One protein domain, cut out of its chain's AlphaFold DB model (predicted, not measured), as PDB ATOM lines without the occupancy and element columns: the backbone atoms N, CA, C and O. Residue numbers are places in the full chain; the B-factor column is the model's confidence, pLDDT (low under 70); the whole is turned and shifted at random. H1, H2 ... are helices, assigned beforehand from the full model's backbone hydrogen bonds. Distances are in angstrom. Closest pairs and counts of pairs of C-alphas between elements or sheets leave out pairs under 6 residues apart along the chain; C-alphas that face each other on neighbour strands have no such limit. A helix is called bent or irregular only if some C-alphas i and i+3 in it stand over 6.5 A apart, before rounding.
ATOM      1  N   LEU A  77     135.672 179.591 165.172       83.31
ATOM      2  CA  LEU A  77     134.598 180.591 165.299       83.31
ATOM      3  C   LEU A  77     133.497 180.234 166.314       83.31
ATOM      4  O   LEU A  77     132.744 181.117 166.730       83.31
ATOM      5  N   LEU A  78     133.382 178.968 166.714       86.81
ATOM      6  CA  LEU A  78     132.267 178.447 167.505       86.81
ATOM      7  C   LEU A  78     132.012 179.204 168.820       86.81
ATOM      8  O   LEU A  78     130.841 179.437 169.122       86.81
ATOM      9  N   PRO A  79     133.023 179.653 169.593       90.50
ATOM     10  CA  PRO A  79     132.774 180.452 170.793       90.50
ATOM     11  C   PRO A  79     132.059 181.777 170.491       90.50
ATOM     12  O   PRO A  79     131.132 182.153 171.209       90.50
ATOM     13  N   LEU A  80     132.431 182.449 169.395       89.50
ATOM     14  CA  LEU A  80     131.802 183.698 168.960       89.50
ATOM     15  C   LEU A  80     130.370 183.462 168.477       89.50
ATOM     16  O   LEU A  80     129.456 184.180 168.875       89.50
ATOM     17  N   LEU A  81     130.170 182.431 167.650       86.69
ATOM     18  CA  LEU A  81     128.843 182.054 167.162       86.69
ATOM     19  C   LEU A  81     127.920 181.664 168.318       86.69
ATOM     20  O   LEU A  81     126.781 182.114 168.378       86.69
ATOM     21  N   THR A  82     128.437 180.911 169.288       88.50
ATOM     22  CA  THR A  82     127.695 180.545 170.497       88.50
ATOM     23  C   THR A  82     127.239 181.794 171.243       88.50
ATOM     24  O   THR A  82     126.065 181.897 171.574       88.50
ATOM     25  N   MET A  83     128.121 182.778 171.452       90.75
ATOM     26  CA  MET A  83     127.729 184.042 172.085       90.75
ATOM     27  C   MET A  83     126.619 184.763 171.318       90.75
ATOM     28  O   MET A  83     125.688 185.272 171.940       90.75
ATOM     29  N   PHE A  84     126.696 184.814 169.987       88.94
ATOM     30  CA  PHE A  84     125.674 185.458 169.163       88.94
ATOM     31  C   PHE A  84     124.296 184.808 169.309       88.94
ATOM     32  O   PHE A  84     123.307 185.529 169.451       88.94
ATOM     33  N   GLU A  85     124.241 183.479 169.328       86.19
ATOM     34  CA  GLU A  85     122.985 182.733 169.404       86.19
ATOM     35  C   GLU A  85     122.419 182.689 170.831       86.19
ATOM     36  O   GLU A  85     121.226 182.904 171.036       86.19
ATOM     37  N   THR A  86     123.255 182.477 171.855       87.81
ATOM     38  CA  THR A  86     122.758 182.280 173.231       87.81
ATOM     39  C   THR A  86     122.329 183.572 173.916       87.81
ATOM     40  O   THR A  86     121.530 183.536 174.845       87.81
ATOM     41  N   THR A  87     122.875 184.717 173.501       87.44
ATOM     42  CA  THR A  87     122.523 186.019 174.094       87.44
ATOM     43  C   THR A  87     121.314 186.666 173.417       87.44
ATOM     44  O   THR A  87     120.708 187.572 173.986       87.44
ATOM     45  N   GLY A  88     120.979 186.262 172.185       87.38
ATOM     46  CA  GLY A  88     120.019 186.979 171.341       87.38
ATOM     47  C   GLY A  88     120.477 188.398 170.964       87.38
ATOM     48  O   GLY A  88     119.674 189.220 170.522       87.38
ATOM     49  N   GLN A  89     121.762 188.715 171.155       91.44
ATOM     50  CA  GLN A  89     122.332 190.054 170.999       91.44
ATOM     51  C   GLN A  89     123.191 190.193 169.731       91.44
ATOM     52  O   GLN A  89     124.174 190.936 169.720       91.44
ATOM     53  N   TYR A  90     122.831 189.503 168.644       91.31
ATOM     54  CA  TYR A  90     123.629 189.460 167.410       91.31
ATOM     55  C   TYR A  90     124.091 190.852 166.936       91.31
ATOM     56  O   TYR A  90     125.282 191.094 166.732       91.31
ATOM     57  N   VAL A  91     123.162 191.806 166.807       93.56
ATOM     58  CA  VAL A  91     123.461 193.159 166.300       93.56
ATOM     59  C   VAL A  91     124.311 193.960 167.293       93.56
ATOM     60  O   VAL A  91     125.224 194.684 166.890       93.56
ATOM     61  N   GLN A  92     124.014 193.836 168.585       96.12
ATOM     62  CA  GLN A  92     124.700 194.521 169.677       96.12
ATOM     63  C   GLN A  92     126.161 194.077 169.776       96.12
ATOM     64  O   GLN A  92     127.060 194.920 169.765       96.12
ATOM     65  N   LEU A  93     126.391 192.762 169.812       95.69
ATOM     66  CA  LEU A  93     127.719 192.167 169.894       95.69
ATOM     67  C   LEU A  93     128.510 192.396 168.605       95.69
ATOM     68  O   LEU A  93     129.694 192.698 168.678       95.69
ATOM     69  N   THR A  94     127.866 192.367 167.433       94.75
ATOM     70  CA  THR A  94     128.531 192.715 166.164       94.75
ATOM     71  C   THR A  94     129.076 194.145 166.199       94.75
ATOM     72  O   THR A  94     130.246 194.373 165.898       94.75
ATOM     73  N   LYS A  95     128.257 195.125 166.604       96.06
ATOM     74  CA  LYS A  95     128.681 196.533 166.693       96.06
ATOM     75  C   LYS A  95     129.772 196.749 167.744       96.06
ATOM     76  O   LYS A  95     130.741 197.445 167.454       96.06
ATOM     77  N   ALA A  96     129.641 196.132 168.918       96.19
ATOM     78  CA  ALA A  96     130.654 196.206 169.971       96.19
ATOM     79  C   ALA A  96     131.975 195.543 169.549       96.19
ATOM     80  O   ALA A  96     133.044 196.097 169.786       96.19
ATOM     81  N   GLY A  97     131.911 194.400 168.865       94.94
ATOM     82  CA  GLY A  97     133.082 193.719 168.317       94.94
ATOM     83  C   GLY A  97     133.801 194.579 167.284       94.94
ATOM     84  O   GLY A  97     135.010 194.750 167.358       94.94
ATOM     85  N   LEU A  98     133.063 195.204 166.363       94.75
ATOM     86  CA  LEU A  98     133.646 196.136 165.396       94.75
ATOM     87  C   LEU A  98     134.328 197.333 166.076       94.75
ATOM     88  O   LEU A  98     135.409 197.731 165.649       94.75
ATOM     89  N   GLU A  99     133.754 197.872 167.154       95.50
ATOM     90  CA  GLU A  99     134.392 198.912 167.968       95.50
ATOM     91  C   GLU A  99     135.682 198.418 168.646       95.50
ATOM     92  O   GLU A  99     136.706 199.091 168.535       95.50
ATOM     93  N   ILE A 100     135.672 197.227 169.262       94.19
ATOM     94  CA  ILE A 100     136.864 196.578 169.848       94.19
ATOM     95  C   ILE A 100     137.981 196.426 168.802       94.19
ATOM     96  O   ILE A 100     139.150 196.644 169.107       94.19
ATOM     97  N   LEU A 101     137.618 196.120 167.554       92.44
ATOM     98  CA  LEU A 101     138.536 195.983 166.419       92.44
ATOM     99  C   LEU A 101     138.944 197.324 165.776       92.44
ATOM    100  O   LEU A 101     139.567 197.332 164.712       92.44
ATOM    101  N   GLY A 102     138.577 198.462 166.375       93.81
ATOM    102  CA  GLY A 102     138.938 199.799 165.896       93.81
ATOM    103  C   GLY A 102     138.120 200.298 164.698       93.81
ATOM    104  O   GLY A 102     138.568 201.185 163.974       93.81
ATOM    105  N   ARG A 103     136.930 199.736 164.455       94.88
ATOM    106  CA  ARG A 103     136.027 200.079 163.339       94.88
ATOM    107  C   ARG A 103     134.620 200.423 163.852       94.88
ATOM    108  O   ARG A 103     133.691 199.657 163.622       94.88
ATOM    109  N   PRO A 104     134.414 201.540 164.565       94.75
ATOM    110  CA  PRO A 104     133.135 201.816 165.215       94.75
ATOM    111  C   PRO A 104     132.008 202.125 164.211       94.75
ATOM    112  O   PRO A 104     132.159 202.965 163.327       94.75
ATOM    113  N   TYR A 105     130.838 201.502 164.402       94.06
ATOM    114  CA  TYR A 105     129.589 201.767 163.651       94.06
ATOM    115  C   TYR A 105     128.471 202.344 164.543       94.06
ATOM    116  O   TYR A 105     127.283 202.309 164.198       94.06
ATOM    117  N   GLY A 106     128.851 202.845 165.723       93.75
ATOM    118  CA  GLY A 106     127.954 203.402 166.731       93.75
ATOM    119  C   GLY A 106     127.005 202.379 167.360       93.75
ATOM    120  O   GLY A 106     126.906 201.223 166.937       93.75
ATOM    121  N   ASN A 107     126.254 202.836 168.359       94.19
ATOM    122  CA  ASN A 107     125.338 201.991 169.121       94.19
ATOM    123  C   ASN A 107     124.208 201.388 168.256       94.19
ATOM    124  O   ASN A 107     123.859 201.930 167.196       94.19
ATOM    125  N   PRO A 108     123.628 200.246 168.667       94.62
ATOM    126  CA  PRO A 108     122.405 199.718 168.071       94.62
ATOM    127  C   PRO A 108     121.274 200.753 168.094       94.62
ATOM    128  O   PRO A 108     121.179 201.579 169.004       94.62
ATOM    129  N   ARG A 109     120.405 200.726 167.076       95.12
ATOM    130  CA  ARG A 109     119.207 201.572 167.062       95.12
ATOM    131  C   ARG A 109     118.211 201.032 168.090       95.12
ATOM    132  O   ARG A 109     117.979 199.827 168.154       95.12
ATOM    133  N   ARG A 110     117.551 201.934 168.822       94.19
ATOM    134  CA  ARG A 110     116.422 201.587 169.700       94.19
ATOM    135  C   ARG A 110     115.347 200.789 168.926       94.19
ATOM    136  O   ARG A 110     115.097 201.114 167.762       94.19
ATOM    137  N   PRO A 111     114.697 199.789 169.553       93.19
ATOM    138  CA  PRO A 111     114.683 199.525 170.997       93.19
ATOM    139  C   PRO A 111     115.872 198.712 171.534       93.19
ATOM    140  O   PRO A 111     115.962 198.549 172.745       93.19
ATOM    141  N   LEU A 112     116.791 198.241 170.683       95.06
ATOM    142  CA  LEU A 112     117.962 197.483 171.135       95.06
ATOM    143  C   LEU A 112     118.914 198.383 171.935       95.06
ATOM    144  O   LEU A 112     119.273 199.474 171.487       95.06
ATOM    145  N   LEU A 113     119.315 197.916 173.118       94.25
ATOM    146  CA  LEU A 113     120.320 198.563 173.960       94.25
ATOM    147  C   LEU A 113     121.722 198.035 173.618       94.25
ATOM    148  O   LEU A 113     121.829 196.939 173.069       94.25
ATOM    149  N   PRO A 114     122.800 198.783 173.914       95.31
ATOM    150  CA  PRO A 114     124.161 198.250 173.846       95.31
ATOM    151  C   PRO A 114     124.330 196.998 174.728       95.31
ATOM    152  O   PRO A 114     123.591 196.851 175.705       95.31
ATOM    153  N   PRO A 115     125.297 196.115 174.416       95.38
ATOM    154  CA  PRO A 115     125.579 194.955 175.257       95.38
ATOM    155  C   PRO A 115     126.122 195.400 176.619       95.38
ATOM    156  O   PRO A 115     126.676 196.501 176.748       95.38
ATOM    157  N   THR A 116     125.961 194.542 177.627       94.56
ATOM    158  CA  THR A 116     126.480 194.797 178.976       94.56
ATOM    159  C   THR A 116     128.009 194.833 178.970       94.56
ATOM    160  O   THR A 116     128.652 194.341 178.040       94.56
ATOM    161  N   ASP A 117     128.620 195.423 179.996       95.12
ATOM    162  CA  ASP A 117     130.083 195.441 180.083       95.12
ATOM    163  C   ASP A 117     130.667 194.036 180.313       95.12
ATOM    164  O   ASP A 117     131.747 193.741 179.805       95.12
ATOM    165  N   GLU A 118     129.917 193.142 180.967       94.62
ATOM    166  CA  GLU A 118     130.247 191.716 181.081       94.62
ATOM    167  C   GLU A 118     130.266 191.032 179.704       94.62
ATOM    168  O   GLU A 118     131.262 190.409 179.331       94.62
ATOM    169  N   ASP A 119     129.216 191.221 178.897       94.31
ATOM    170  CA  ASP A 119     129.144 190.662 177.542       94.31
ATOM    171  C   ASP A 119     130.253 191.215 176.634       94.31
ATOM    172  O   ASP A 119     130.836 190.478 175.836       94.31
ATOM    173  N   LYS A 120     130.585 192.509 176.760       94.94
ATOM    174  CA  LYS A 120     131.708 193.124 176.031       94.94
ATOM    175  C   LYS A 120     133.050 192.535 176.447       94.94
ATOM    176  O   LYS A 120     133.908 192.353 175.585       94.94
ATOM    177  N   GLN A 121     133.251 192.276 177.737       96.12
ATOM    178  CA  GLN A 121     134.484 191.677 178.238       96.12
ATOM    179  C   GLN A 121     134.644 190.253 177.700       96.12
ATOM    180  O   GLN A 121     135.664 189.942 177.088       96.12
ATOM    181  N   ARG A 122     133.592 189.435 177.794       94.81
ATOM    182  CA  ARG A 122     133.575 188.089 177.210       94.81
ATOM    183  C   ARG A 122     133.813 188.116 175.695       94.81
ATOM    184  O   ARG A 122     134.517 187.265 175.157       94.81
ATOM    185  N   LEU A 123     133.260 189.111 174.996       95.75
ATOM    186  CA  LEU A 123     133.476 189.290 173.562       95.75
ATOM    187  C   LEU A 123     134.943 189.613 173.238       95.75
ATOM    188  O   LEU A 123     135.459 189.083 172.258       95.75
ATOM    189  N   ARG A 124     135.625 190.444 174.042       95.44
ATOM    190  CA  ARG A 124     137.066 190.714 173.870       95.44
ATOM    191  C   ARG A 124     137.883 189.435 173.977       95.44
ATOM    192  O   ARG A 124     138.659 189.155 173.074       95.44
ATOM    193  N   GLU A 125     137.650 188.653 175.026       95.00
ATOM    194  CA  GLU A 125     138.361 187.392 175.269       95.00
ATOM    195  C   GLU A 125     138.191 186.428 174.093       95.00
ATOM    196  O   GLU A 125     139.167 185.881 173.585       95.00
ATOM    197  N   VAL A 126     136.964 186.276 173.584       93.69
ATOM    198  CA  VAL A 126     136.716 185.455 172.392       93.69
ATOM    199  C   VAL A 126     137.437 186.013 171.164       93.69
ATOM    200  O   VAL A 126     138.088 185.252 170.451       93.69
ATOM    201  N   LEU A 127     137.361 187.321 170.905       92.69
ATOM    202  CA  LEU A 127     138.024 187.934 169.750       92.69
ATOM    203  C   LEU A 127     139.551 187.785 169.802       92.69
ATOM    204  O   LEU A 127     140.157 187.538 168.761       92.69
ATOM    205  N   GLU A 128     140.169 187.875 170.980       91.25
ATOM    206  CA  GLU A 128     141.610 187.663 171.152       91.25
ATOM    207  C   GLU A 128     142.032 186.274 170.657       91.25
ATOM    208  O   GLU A 128     142.964 186.181 169.861       91.25
ATOM    209  N   THR A 129     141.273 185.219 170.988       87.88
ATOM    210  CA  THR A 129     141.550 183.848 170.500       87.88
ATOM    211  C   THR A 129     141.442 183.685 168.979       87.88
ATOM    212  O   THR A 129     141.999 182.747 168.404       87.88
ATOM    213  N   LEU A 130     140.713 184.578 168.302       82.69
ATOM    214  CA  LEU A 130     140.495 184.512 166.857       82.69
ATOM    215  C   LEU A 130     141.588 185.220 166.054       82.69
ATOM    216  O   LEU A 130     141.847 184.822 164.913       82.69
ATOM    217  N   ILE A 131     142.179 186.267 166.634       77.06
ATOM    218  CA  ILE A 131     143.059 187.225 165.950       77.06
ATOM    219  C   ILE A 131     144.541 186.878 166.140       77.06
ATOM    220  O   ILE A 131     145.355 187.258 165.298       77.06
ATOM    221  N   THR A 132     144.881 186.131 167.192       59.94
ATOM    222  CA  THR A 132     146.156 185.402 167.300       59.94
ATOM    223  C   THR A 132     146.159 184.122 166.464       59.94
ATOM    224  O   THR A 132     147.251 183.794 165.955       59.94
TER     225      THR A 132
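Overview. This is residues 77 to 132 of the 132 residues of an uncharacterized protein of marine sediment metagenome (UniProt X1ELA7). Two helices, H1 and H3, run side by side in opposite ways, and a third, H2, crosses H3 steeply and meets H1 at a corner. A long loop of residues 101 to 116 leaves the end of H2, doubles back past where H2 begins to a far turn at Pro 111, and comes round into H3. The printed part has 56 residues with three named helices, in the order H1, H2, H3, and no named strand; the class is all helix. It is compact, with a radius of gyration of the C-alphas of 10.6 A, and the C-alphas span 33 by 25 by 17 A.

Arrangement. H1, residues 77 to 87, and H2, residues 90 to 100, are joined by a tight link of 2 residues. They are close but not clearly touching, with 2 pairs of C-alphas within 8 A; the closest are those of Phe 84 and Tyr 90, 4.8 A apart. Their lines stand at a steep tilt of 53 degrees, and they run opposite ways. H3, residues 117 to 131, touches H2; the closest C-alphas are those of Gly 97 and Leu 123, 6.9 A apart. H2 and H3 run the same way at a steep tilt of 68 degrees, only just short of about perpendicular. H3 also touches H1, where the closest C-alphas, those of Leu 80 and Val 126, are 6.2 A apart. H1 and H3 stand at a shallow tilt of 18 degrees and run opposite ways. In H1, H2 and H3, each pair of O i and N i+4 inside the helix is within hydrogen-bond range.

Along the chain. H1 begins at C-alpha 77, at (134.598, 180.591, 165.299), and is 15.9 A long from Leu 77 to Thr 87. H2 begins at C-alpha 90, at (123.629, 189.460, 167.410), and measures 15.2 A from Tyr 90 to Ile 100. H3 is the longest helix, with 15 residues, and measures 20.9 A from Asp 117 to Ile 131, whose C-alpha is at (143.059, 187.225, 165.950). None of the three helices is bent or irregular.

Size, cuts and confidence. The two C-alphas farthest apart are those of Pro 111 and Thr 132, at 34.7 A. The C-alphas of Leu 77 and Thr 132, the first and last printed residues, are 12.7 A apart. The printed part has no cut, and residue 132 is the chain's last. The link from H2 to H3, residues 101 to 116, is long, and its C-alphas lie 7 to 17 A from the mean of all C-alphas. The mean pLDDT of the printed part is 91.8, and residue 132 is the one printed residue of this model under 70.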